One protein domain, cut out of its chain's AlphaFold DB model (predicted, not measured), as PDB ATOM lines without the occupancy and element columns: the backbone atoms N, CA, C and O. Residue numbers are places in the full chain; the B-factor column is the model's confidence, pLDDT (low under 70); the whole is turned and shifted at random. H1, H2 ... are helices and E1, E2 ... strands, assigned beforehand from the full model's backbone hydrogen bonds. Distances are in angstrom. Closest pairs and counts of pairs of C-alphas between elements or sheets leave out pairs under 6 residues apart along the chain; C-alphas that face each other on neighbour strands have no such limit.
ATOM      1  N   VAL A  36     169.425 152.944 126.984       95.62
ATOM      2  CA  VAL A  36     169.370 152.289 128.297       95.62
ATOM      3  C   VAL A  36     169.653 153.284 129.412       95.62
ATOM      4  O   VAL A  36     170.299 154.306 129.191       95.62
ATOM      5  N   ARG A  37     169.163 152.999 130.619       94.00
ATOM      6  CA  ARG A  37     169.515 153.747 131.836       94.00
ATOM      7  C   ARG A  37     169.531 152.840 133.060       94.00
ATOM      8  O   ARG A  37     168.912 151.775 133.043       94.00
ATOM      9  N   HIS A  38     170.174 153.287 134.135       93.38
ATOM     10  CA  HIS A  38     170.140 152.604 135.426       93.38
ATOM     11  C   HIS A  38     169.900 153.619 136.547       93.38
ATOM     12  O   HIS A  38     170.828 154.238 137.041       93.38
ATOM     13  N   ASN A  39     168.667 153.738 137.029       88.25
ATOM     14  CA  ASN A  39     168.205 154.781 137.951       88.25
ATOM     15  C   ASN A  39     169.106 154.976 139.186       88.25
ATOM     16  O   ASN A  39     169.336 156.110 139.584       88.25
ATOM     17  N   ILE A  40     169.611 153.885 139.780       85.25
ATOM     18  CA  ILE A  40     170.466 153.939 140.981       85.25
ATOM     19  C   ILE A  40     171.924 154.285 140.645       85.25
ATOM     20  O   ILE A  40     172.493 155.193 141.238       85.25
ATOM     21  N   ASN A  41     172.536 153.562 139.705       87.81
ATOM     22  CA  ASN A  41     173.978 153.647 139.458       87.81
ATOM     23  C   ASN A  41     174.362 154.728 138.436       87.81
ATOM     24  O   ASN A  41     175.472 155.248 138.466       87.81
ATOM     25  N   SER A  42     173.454 155.069 137.521       84.44
ATOM     26  CA  SER A  42     173.601 156.184 136.590       84.44
ATOM     27  C   SER A  42     172.227 156.593 136.035       84.44
ATOM     28  O   SER A  42     171.729 155.969 135.089       84.44
ATOM     29  N   PRO A  43     171.581 157.638 136.594       81.44
ATOM     30  CA  PRO A  43     170.265 158.089 136.133       81.44
ATOM     31  C   PRO A  43     170.306 158.717 134.727       81.44
ATOM     32  O   PRO A  43     169.264 159.080 134.181       81.44
ATOM     33  N   GLN A  44     171.496 158.834 134.134       90.69
ATOM     34  CA  GLN A  44     171.694 159.293 132.772       90.69
ATOM     35  C   GLN A  44     171.248 158.241 131.745       90.69
ATOM     36  O   GLN A  44     171.304 157.030 131.969       90.69
ATOM     37  N   VAL A  45     170.801 158.722 130.588       93.94
ATOM     38  CA  VAL A  45     170.439 157.895 129.435       93.94
ATOM     39  C   VAL A  45     171.680 157.635 128.594       93.94
ATOM     40  O   VAL A  45     172.451 158.552 128.322       93.94
ATOM     41  N   PHE A  46     171.841 156.406 128.121       97.19
ATOM     42  CA  PHE A  46     172.921 156.010 127.228       97.19
ATOM     43  C   PHE A  46     172.350 155.502 125.911       97.19
ATOM     44  O   PHE A  46     171.442 154.673 125.900       97.19
ATOM     45  N   TYR A  47     172.899 155.982 124.800       97.44
ATOM     46  CA  TYR A  47     172.695 155.401 123.480       97.44
ATOM     47  C   TYR A  47     173.508 154.110 123.359       97.44
ATOM     48  O   TYR A  47     174.680 154.078 123.738       97.44
ATOM     49  N   VAL A  48     172.889 153.052 122.833       97.69
ATOM     50  CA  VAL A  48     173.569 151.779 122.573       97.69
ATOM     51  C   VAL A  48     174.192 151.821 121.182       97.69
ATOM     52  O   VAL A  48     173.488 151.731 120.174       97.69
ATOM     53  N   GLU A  49     175.516 151.930 121.138       96.81
ATOM     54  CA  GLU A  49     176.277 151.995 119.892       96.81
ATOM     55  C   GLU A  49     176.189 150.666 119.116       96.81
ATOM     56  O   GLU A  49     176.120 149.591 119.726       96.81
ATOM     57  N   PRO A  50     176.255 150.685 117.770       92.38
ATOM     58  CA  PRO A  50     176.296 149.464 116.962       92.38
ATOM     59  C   PRO A  50     177.440 148.509 117.337       92.38
ATOM     60  O   PRO A  50     177.288 147.296 117.214       92.38
ATOM     61  N   SER A  51     178.555 149.046 117.844       93.19
ATOM     62  CA  SER A  51     179.705 148.287 118.354       93.19
ATOM     63  C   SER A  51     179.449 147.580 119.692       93.19
ATOM     64  O   SER A  51     180.293 146.817 120.151       93.19
ATOM     65  N   GLY A  52     178.305 147.833 120.338       90.94
ATOM     66  CA  GLY A  52     177.981 147.339 121.678       90.94
ATOM     67  C   GLY A  52     178.457 148.244 122.819       90.94
ATOM     68  O   GLY A  52     178.244 147.896 123.979       90.94
ATOM     69  N   GLY A  53     179.077 149.386 122.503       96.56
ATOM     70  CA  GLY A  53     179.425 150.427 123.471       96.56
ATOM     71  C   GLY A  53     178.231 151.281 123.908       96.56
ATOM     72  O   GLY A  53     177.115 151.139 123.402       96.56
ATOM     73  N   PHE A  54     178.484 152.198 124.843       97.56
ATOM     74  CA  PHE A  54     177.470 153.082 125.414       97.56
ATOM     75  C   PHE A  54     177.946 154.532 125.387       97.56
ATOM     76  O   PHE A  54     178.983 154.856 125.966       97.56
ATOM     77  N   THR A  55     177.167 155.404 124.753       97.38
ATOM     78  CA  THR A  55     177.447 156.846 124.691       97.38
ATOM     79  C   THR A  55     176.438 157.584 125.552       97.38
ATOM     80  O   THR A  55     175.231 157.443 125.362       97.38
ATOM     81  N   ALA A  56     176.918 158.372 126.508       96.81
ATOM     82  CA  ALA A  56     176.062 159.093 127.437       96.81
ATOM     83  C   ALA A  56     175.353 160.270 126.740       96.81
ATOM     84  O   ALA A  56     175.985 161.061 126.040       96.81
ATOM     85  N   MET A  57     174.039 160.394 126.935       96.81
ATOM     86  CA  MET A  57     173.224 161.496 126.418       96.81
ATOM     87  C   MET A  57     173.096 162.570 127.497       96.81
ATOM     88  O   MET A  57     172.644 162.291 128.608       96.81
ATOM     89  N   GLY A  58     173.516 163.794 127.195       94.06
ATOM     90  CA  GLY A  58     173.481 164.935 128.108       94.06
ATOM     91  C   GLY A  58     172.092 165.552 128.277       94.06
ATOM     92  O   GLY A  58     171.862 166.275 129.241       94.06
ATOM     93  N   SER A  59     171.148 165.267 127.374       91.69
ATOM     94  CA  SER A  59     169.765 165.734 127.488       91.69
ATOM     95  C   SER A  59     168.774 164.840 126.728       91.69
ATOM     96  O   SER A  59     169.170 164.114 125.809       91.69
ATOM     97  N   PRO A  60     167.467 164.914 127.048       90.25
ATOM     98  CA  PRO A  60     166.425 164.270 126.248       90.25
ATOM     99  C   PRO A  60     166.402 164.745 124.789       90.25
ATOM    100  O   PRO A  60     166.128 163.944 123.900       90.25
ATOM    101  N   GLN A  61     166.724 166.020 124.535       94.31
ATOM    102  CA  GLN A  61     166.813 166.553 123.174       94.31
ATOM    103  C   GLN A  61     167.957 165.884 122.406       94.31
ATOM    104  O   GLN A  61     167.741 165.389 121.307       94.31
ATOM    105  N   GLN A  62     169.137 165.757 123.023       96.38
ATOM    106  CA  GLN A  62     170.263 165.054 122.406       96.38
ATOM    107  C   GLN A  62     169.927 163.586 122.113       96.38
ATOM    108  O   GLN A  62     170.312 163.069 121.064       96.38
ATOM    109  N   ALA A  63     169.200 162.910 123.009       95.50
ATOM    110  CA  ALA A  63     168.745 161.540 122.778       95.50
ATOM    111  C   ALA A  63     167.779 161.460 121.582       95.50
ATOM    112  O   ALA A  63     167.935 160.585 120.729       95.50
ATOM    113  N   GLN A  64     166.829 162.397 121.475       95.50
ATOM    114  CA  GLN A  64     165.923 162.488 120.330       95.50
ATOM    115  C   GLN A  64     166.677 162.737 119.020       95.50
ATOM    116  O   GLN A  64     166.478 161.991 118.062       95.50
ATOM    117  N   ASP A  65     167.570 163.726 118.990       96.81
ATOM    118  CA  ASP A  65     168.348 164.085 117.800       96.81
ATOM    119  C   ASP A  65     169.237 162.919 117.356       96.81
ATOM    120  O   ASP A  65     169.238 162.540 116.186       96.81
ATOM    121  N   THR A  66     169.919 162.272 118.307       97.06
ATOM    122  CA  THR A  66     170.729 161.071 118.050       97.06
ATOM    123  C   THR A  66     169.872 159.949 117.475       97.06
ATOM    124  O   THR A  66     170.288 159.281 116.532       97.06
ATOM    125  N   CYS A  67     168.661 159.748 117.999       96.00
ATOM    126  CA  CYS A  67     167.761 158.716 117.505       96.00
ATOM    127  C   CYS A  67     167.263 158.993 116.080       96.00
ATOM    128  O   CYS A  67     167.182 158.077 115.264       96.00
ATOM    129  N   ILE A  68     166.931 160.246 115.765       96.88
ATOM    130  CA  ILE A  68     166.514 160.646 114.415       96.88
ATOM    131  C   ILE A  68     167.676 160.465 113.433       96.88
ATOM    132  O   ILE A  68     167.484 159.916 112.352       96.88
ATOM    133  N   GLN A  69     168.886 160.877 113.820       97.12
ATOM    134  CA  GLN A  69     170.069 160.815 112.961       97.12
ATOM    135  C   GLN A  69     170.591 159.392 112.744       97.12
ATOM    136  O   GLN A  69     171.026 159.056 111.646       97.12
ATOM    137  N   ARG A  70     170.586 158.558 113.790       96.12
ATOM    138  CA  ARG A  70     171.196 157.216 113.768       96.12
ATOM    139  C   ARG A  70     170.184 156.081 113.631       96.12
ATOM    140  O   ARG A  70     170.578 154.930 113.458       96.12
ATOM    141  N   GLY A  71     168.894 156.389 113.708       94.94
ATOM    142  CA  GLY A  71     167.822 155.408 113.696       94.94
ATOM    143  C   GLY A  71     167.711 154.608 114.997       94.94
ATOM    144  O   GLY A  71     168.322 154.912 116.024       94.94
ATOM    145  N   VAL A  72     166.891 153.560 114.938       96.31
ATOM    146  CA  VAL A  72     166.560 152.692 116.075       96.31
ATOM    147  C   VAL A  72     167.078 151.276 115.848       96.31
ATOM    148  O   VAL A  72     167.040 150.758 114.733       96.31
ATOM    149  N   ARG A  73     167.498 150.600 116.924       95.12
ATOM    150  CA  ARG A  73     167.905 149.179 116.883       95.12
ATOM    151  C   ARG A  73     166.724 148.238 116.634       95.12
ATOM    152  O   ARG A  73     166.910 147.126 116.142       95.12
ATOM    153  N   GLN A  74     165.517 148.685 116.976       94.00
ATOM    154  CA  GLN A  74     164.259 147.995 116.726       94.00
ATOM    155  C   GLN A  74     163.128 149.013 116.577       94.00
ATOM    156  O   GLN A  74     162.928 149.860 117.444       94.00
ATOM    157  N   ARG A  75     162.359 148.900 115.490       94.81
ATOM    158  CA  ARG A  75     161.118 149.660 115.303       94.81
ATOM    159  C   ARG A  75     160.015 149.118 116.207       94.81
ATOM    160  O   ARG A  75     159.921 147.910 116.413       94.81
ATOM    161  N   ILE A  76     159.135 149.996 116.677       90.75
ATOM    162  CA  ILE A  76     157.980 149.617 117.499       90.75
ATOM    163  C   ILE A  76     156.728 149.838 116.670       90.75
ATOM    164  O   ILE A  76     156.414 150.973 116.310       90.75
ATOM    165  N   SER A  77     156.036 148.749 116.336       93.00
ATOM    166  CA  SER A  77     154.877 148.778 115.433       93.00
ATOM    167  C   SER A  77     155.192 149.488 114.106       93.00
ATOM    168  O   SER A  77     154.421 150.315 113.630       93.00
ATOM    169  N   GLY A  78     156.382 149.229 113.548       94.69
ATOM    170  CA  GLY A  78     156.858 149.840 112.302       94.69
ATOM    171  C   GLY A  78     157.350 151.288 112.413       94.69
ATOM    172  O   GLY A  78     157.836 151.821 111.420       94.69
ATOM    173  N   ARG A  79     157.284 151.914 113.594       95.88
ATOM    174  CA  ARG A  79     157.666 153.319 113.815       95.88
ATOM    175  C   ARG A  79     159.078 153.466 114.379       95.88
ATOM    176  O   ARG A  79     159.558 152.589 115.102       95.88
ATOM    177  N   ASP A  80     159.705 154.596 114.071       95.75
ATOM    178  CA  ASP A  80     161.011 155.043 114.569       95.75
ATOM    179  C   ASP A  80     160.916 156.459 115.177       95.75
ATOM    180  O   ASP A  80     159.822 156.982 115.406       95.75
ATOM    181  N   CYS A  81     162.062 157.081 115.453       94.12
ATOM    182  CA  CYS A  81     162.140 158.396 116.083       94.12
ATOM    183  C   CYS A  81     161.684 159.574 115.208       94.12
ATOM    184  O   CYS A  81     161.618 160.692 115.709       94.12
ATOM    185  N   THR A  82     161.305 159.352 113.944       94.44
ATOM    186  CA  THR A  82     160.606 160.376 113.145       94.44
ATOM    187  C   THR A  82     159.146 160.554 113.572       94.44
ATOM    188  O   THR A  82     158.537 161.581 113.288       94.44
ATOM    189  N   SER A  83     158.571 159.559 114.258       94.38
ATOM    190  CA  SER A  83     157.147 159.523 114.626       94.38
ATOM    191  C   SER A  83     156.887 159.132 116.086       94.38
ATOM    192  O   SER A  83     155.731 159.048 116.505       94.38
ATOM    193  N   ARG A  84     157.941 158.874 116.868       93.19
ATOM    194  CA  ARG A  84     157.885 158.508 118.290       93.19
ATOM    195  C   ARG A  84     159.021 159.163 119.075       93.19
ATOM    196  O   ARG A  84     160.038 159.561 118.507       93.19
ATOM    197  N   ASN A  85     158.849 159.252 120.390       92.56
ATOM    198  CA  ASN A  85     159.875 159.778 121.287       92.56
ATOM    199  C   ASN A  85     160.996 158.741 121.489       92.56
ATOM    200  O   ASN A  85     160.719 157.543 121.545       92.56
ATOM    201  N   TRP A  86     162.244 159.189 121.652       92.44
ATOM    202  CA  TRP A  86     163.395 158.329 121.959       92.44
ATOM    203  C   TRP A  86     163.130 157.387 123.144       92.44
ATOM    204  O   TRP A  86     163.581 156.241 123.125       92.44
ATOM    205  N   GLY A  87     162.365 157.847 124.143       91.19
ATOM    206  CA  GLY A  87     162.043 157.097 125.357       91.19
ATOM    207  C   GLY A  87     161.276 155.803 125.085       91.19
ATOM    208  O   GLY A  87     161.475 154.826 125.804       91.19
ATOM    209  N   ASP A  88     160.487 155.750 124.007       91.38
ATOM    210  CA  ASP A  88     159.783 154.532 123.590       91.38
ATOM    211  C   ASP A  88     160.756 153.437 123.141       91.38
ATOM    212  O   ASP A  88     160.479 152.251 123.292       91.38
ATOM    213  N   PHE A  89     161.910 153.828 122.596       94.19
ATOM    214  CA  PHE A  89     162.961 152.918 122.139       94.19
ATOM    215  C   PHE A  89     163.997 152.633 123.224       94.19
ATOM    216  O   PHE A  89     164.983 151.939 122.961       94.19
ATOM    217  N   GLY A  90     163.810 153.194 124.417       93.25
ATOM    218  CA  GLY A  90     164.656 152.948 125.567       93.25
ATOM    219  C   GLY A  90     164.093 151.874 126.489       93.25
ATOM    220  O   GLY A  90     162.926 151.502 126.399       93.25
ATOM    221  N   CYS A  91     164.909 151.418 127.432       91.81
ATOM    222  CA  CYS A  91     164.409 150.736 128.621       91.81
ATOM    223  C   CYS A  91     165.300 150.969 129.850       91.81
ATOM    224  O   CYS A  91     166.470 151.343 129.737       91.81
ATOM    225  N   GLY A  92     164.747 150.742 131.039       93.50
ATOM    226  CA  GLY A  92     165.505 150.637 132.282       93.50
ATOM    227  C   GLY A  92     166.243 149.300 132.387       93.50
ATOM    228  O   GLY A  92     165.708 148.252 132.025       93.50
ATOM    229  N   CYS A  93     167.477 149.341 132.883       93.75
ATOM    230  CA  CYS A  93     168.304 148.176 133.190       93.75
ATOM    231  C   CYS A  93     168.532 148.057 134.702       93.75
ATOM    232  O   CYS A  93     169.662 147.869 135.151       93.75
ATOM    233  N   ASN A  94     167.457 148.193 135.483       92.56
ATOM    234  CA  ASN A  94     167.514 148.222 136.947       92.56
ATOM    235  C   ASN A  94     167.345 146.842 137.599       92.56
ATOM    236  O   ASN A  94     167.518 146.708 138.806       92.56
ATOM    237  N   ILE A  95     166.966 145.819 136.828       90.50
ATOM    238  CA  ILE A  95     166.712 144.469 137.340       90.50
ATOM    239  C   ILE A  95     168.024 143.679 137.418       90.50
ATOM    240  O   ILE A  95     168.725 143.552 136.411       90.50
ATOM    241  N   THR A  96     168.290 143.079 138.579       87.81
ATOM    242  CA  THR A  96     169.406 142.150 138.809       87.81
ATOM    243  C   THR A  96     168.864 140.767 139.208       87.81
ATOM    244  O   THR A  96     168.026 140.692 140.110       87.81
ATOM    245  N   PRO A  97     169.297 139.663 138.565       88.31
ATOM    246  CA  PRO A  97     170.164 139.633 137.388       88.31
ATOM    247  C   PRO A  97     169.467 140.228 136.153       88.31
ATOM    248  O   PRO A  97     168.242 140.145 136.014       88.31
ATOM    249  N   ALA A  98     170.256 140.813 135.247       91.44
ATOM    250  CA  ALA A  98     169.744 141.405 134.015       91.44
ATOM    251  C   ALA A  98     168.864 140.428 133.222       91.44
ATOM    252  O   ALA A  98     169.224 139.274 132.987       91.44
ATOM    253  N   ARG A  99     167.717 140.921 132.745       88.94
ATOM    254  CA  ARG A  99     166.749 140.132 131.963       88.94
ATOM    255  C   ARG A  99     167.088 140.034 130.478       88.94
ATOM    256  O   ARG A  99     166.482 139.230 129.771       88.94
ATOM    257  N   ASN A 100     168.042 140.835 130.001       90.19
ATOM    258  CA  ASN A 100     168.555 140.713 128.646       90.19
ATOM    259  C   ASN A 100     170.040 141.040 128.510       90.19
ATOM    260  O   ASN A 100     170.646 141.656 129.388       90.19
ATOM    261  N   SER A 101     170.612 140.634 127.377       93.00
ATOM    262  CA  SER A 101     172.037 140.799 127.081       93.00
ATOM    263  C   SER A 101     172.484 142.261 126.997       93.00
ATOM    264  O   SER A 101     173.598 142.572 127.415       93.00
ATOM    265  N   THR A 102     171.630 143.174 126.516       95.06
ATOM    266  CA  THR A 102     171.973 144.606 126.459       95.06
ATOM    267  C   THR A 102     172.109 145.176 127.871       95.06
ATOM    268  O   THR A 102     173.113 145.815 128.169       95.06
ATOM    269  N   CYS A 103     171.164 144.879 128.766       94.50
ATOM    270  CA  CYS A 103     171.232 145.288 130.164       94.50
ATOM    271  C   CYS A 103     172.362 144.596 130.924       94.50
ATOM    272  O   CYS A 103     173.016 145.250 131.725       94.50
ATOM    273  N   ALA A 104     172.655 143.323 130.641       94.94
ATOM    274  CA  ALA A 104     173.804 142.641 131.237       94.94
ATOM    275  C   ALA A 104     175.125 143.331 130.856       94.94
ATOM    276  O   ALA A 104     175.990 143.544 131.703       94.94
ATOM    277  N   ASN A 105     175.281 143.718 129.588       95.81
ATOM    278  CA  ASN A 105     176.459 144.449 129.125       95.81
ATOM    279  C   ASN A 105     176.514 145.869 129.691       95.81
ATOM    280  O   ASN A 105     177.587 146.325 130.073       95.81
ATOM    281  N   PHE A 106     175.370 146.544 129.790       96.00
ATOM    282  CA  PHE A 106     175.298 147.887 130.352       96.00
ATOM    283  C   PHE A 106     175.621 147.907 131.851       96.00
ATOM    284  O   PHE A 106     176.410 148.732 132.298       96.00
ATOM    285  N   GLN A 107     175.093 146.956 132.622       95.31
ATOM    286  CA  GLN A 107     175.434 146.791 134.037       95.31
ATOM    287  C   GLN A 107     176.939 146.528 134.221       95.31
ATOM    288  O   GLN A 107     177.581 147.191 135.031       95.31
ATOM    289  N   ARG A 108     177.553 145.672 133.386       95.50
ATOM    290  CA  ARG A 108     179.018 145.483 133.382       95.50
ATOM    291  C   ARG A 108     179.785 146.760 133.039       95.50
ATOM    292  O   ARG A 108     180.789 147.028 133.685       95.50
ATOM    293  N   PHE A 109     179.326 147.524 132.047       95.81
ATOM    294  CA  PHE A 109     179.911 148.819 131.683       95.81
ATOM    295  C   PHE A 109     179.889 149.803 132.862       95.81
ATOM    296  O   PHE A 109     180.867 150.506 133.087       95.81
ATOM    297  N   LEU A 110     178.814 149.796 133.653       94.62
ATOM    298  CA  LEU A 110     178.692 150.591 134.876       94.62
ATOM    299  C   LEU A 110     179.442 149.999 136.088       94.62
ATOM    300  O   LEU A 110     179.462 150.621 137.145       94.62
ATOM    301  N   GLY A 111     180.034 148.806 135.973       93.06
ATOM    302  CA  GLY A 111     180.705 148.128 137.085       93.06
ATOM    303  C   GLY A 111     179.759 147.536 138.137       93.06
ATOM    304  O   GLY A 111     180.199 147.232 139.242       93.06
TER     305      GLY A 111
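AT A GLANCE: This is residues 36 to 111 of the 113 residues of an uncharacterized protein of Roseospirillum parvum (UniProt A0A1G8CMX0). Look for a small twisted sheet of four strands between two helices, H1 on one face and H3 on the other: three layers. A long loop, residues 71 to 85, leads from H1 to short H2, which runs into edge strand E4. The 76 printed residues hold E1 E2 E3 H1 H2 E4 H3 along the chain; the mixed sheet has the order E3 E2 E1 E4, and the class is mixed, helices and strands. The whole is compact, with a radius of gyration of the C-alphas of 12.1 A and spans of 33 by 25 by 22 A.

IN THESE COORDINATES: Find C-alpha 36 at (169.370, 152.289, 128.297), where E1, residues 36 to 38, begins. E2 is residues 42 to 48, 14.7 A long, and E3 54 to 57. H1, residues 60 to 70, runs 15.1 A; H2 is 86 to 89 and E4 90 to 92. H3, residues 101 to 109, runs 12.1 A to C-alpha 109 at (179.911, 148.819, 131.683).

HOW THE PARTS SIT: E1 E2 E3 form a meander, each strand the antiparallel neighbour of the one before; find N 36 and O 46 at 2.9 A, and N 55 and O 47 at 3.0 A. E4 is parallel to E1, with N 37 and O 91 at 3.3 A. E3, H1 H2, E4 make a split strand-helix-strand unit, two strands of one sheet joined through helices, with E2 E1 between them in the sheet; its crossover is right-handed. H1 lies over E2, along the strands, at a height over the sheet of 8.5 A; C-alphas 47 and 63 are their closest, 7.3 A. H3 is on the opposite face at 8.8 A, slantwise to E1 at 50 degrees on the local plane; C-alphas 36 and 103 are their closest, 7.5 A. H1 and H2 touch, closest at C-alphas 64 and 86, 5.1 A. In H1 and H3 every O i to N i+4 pair is within hydrogen-bond range; H2 is too short for one.

THE WHOLE: The C-alphas of Ser 83 and Gly 111 are the two farthest apart, 34.5 A. The printed part has no cut, the link from H1 to H2 is long, and no printed residue is under 70 in pLDDT.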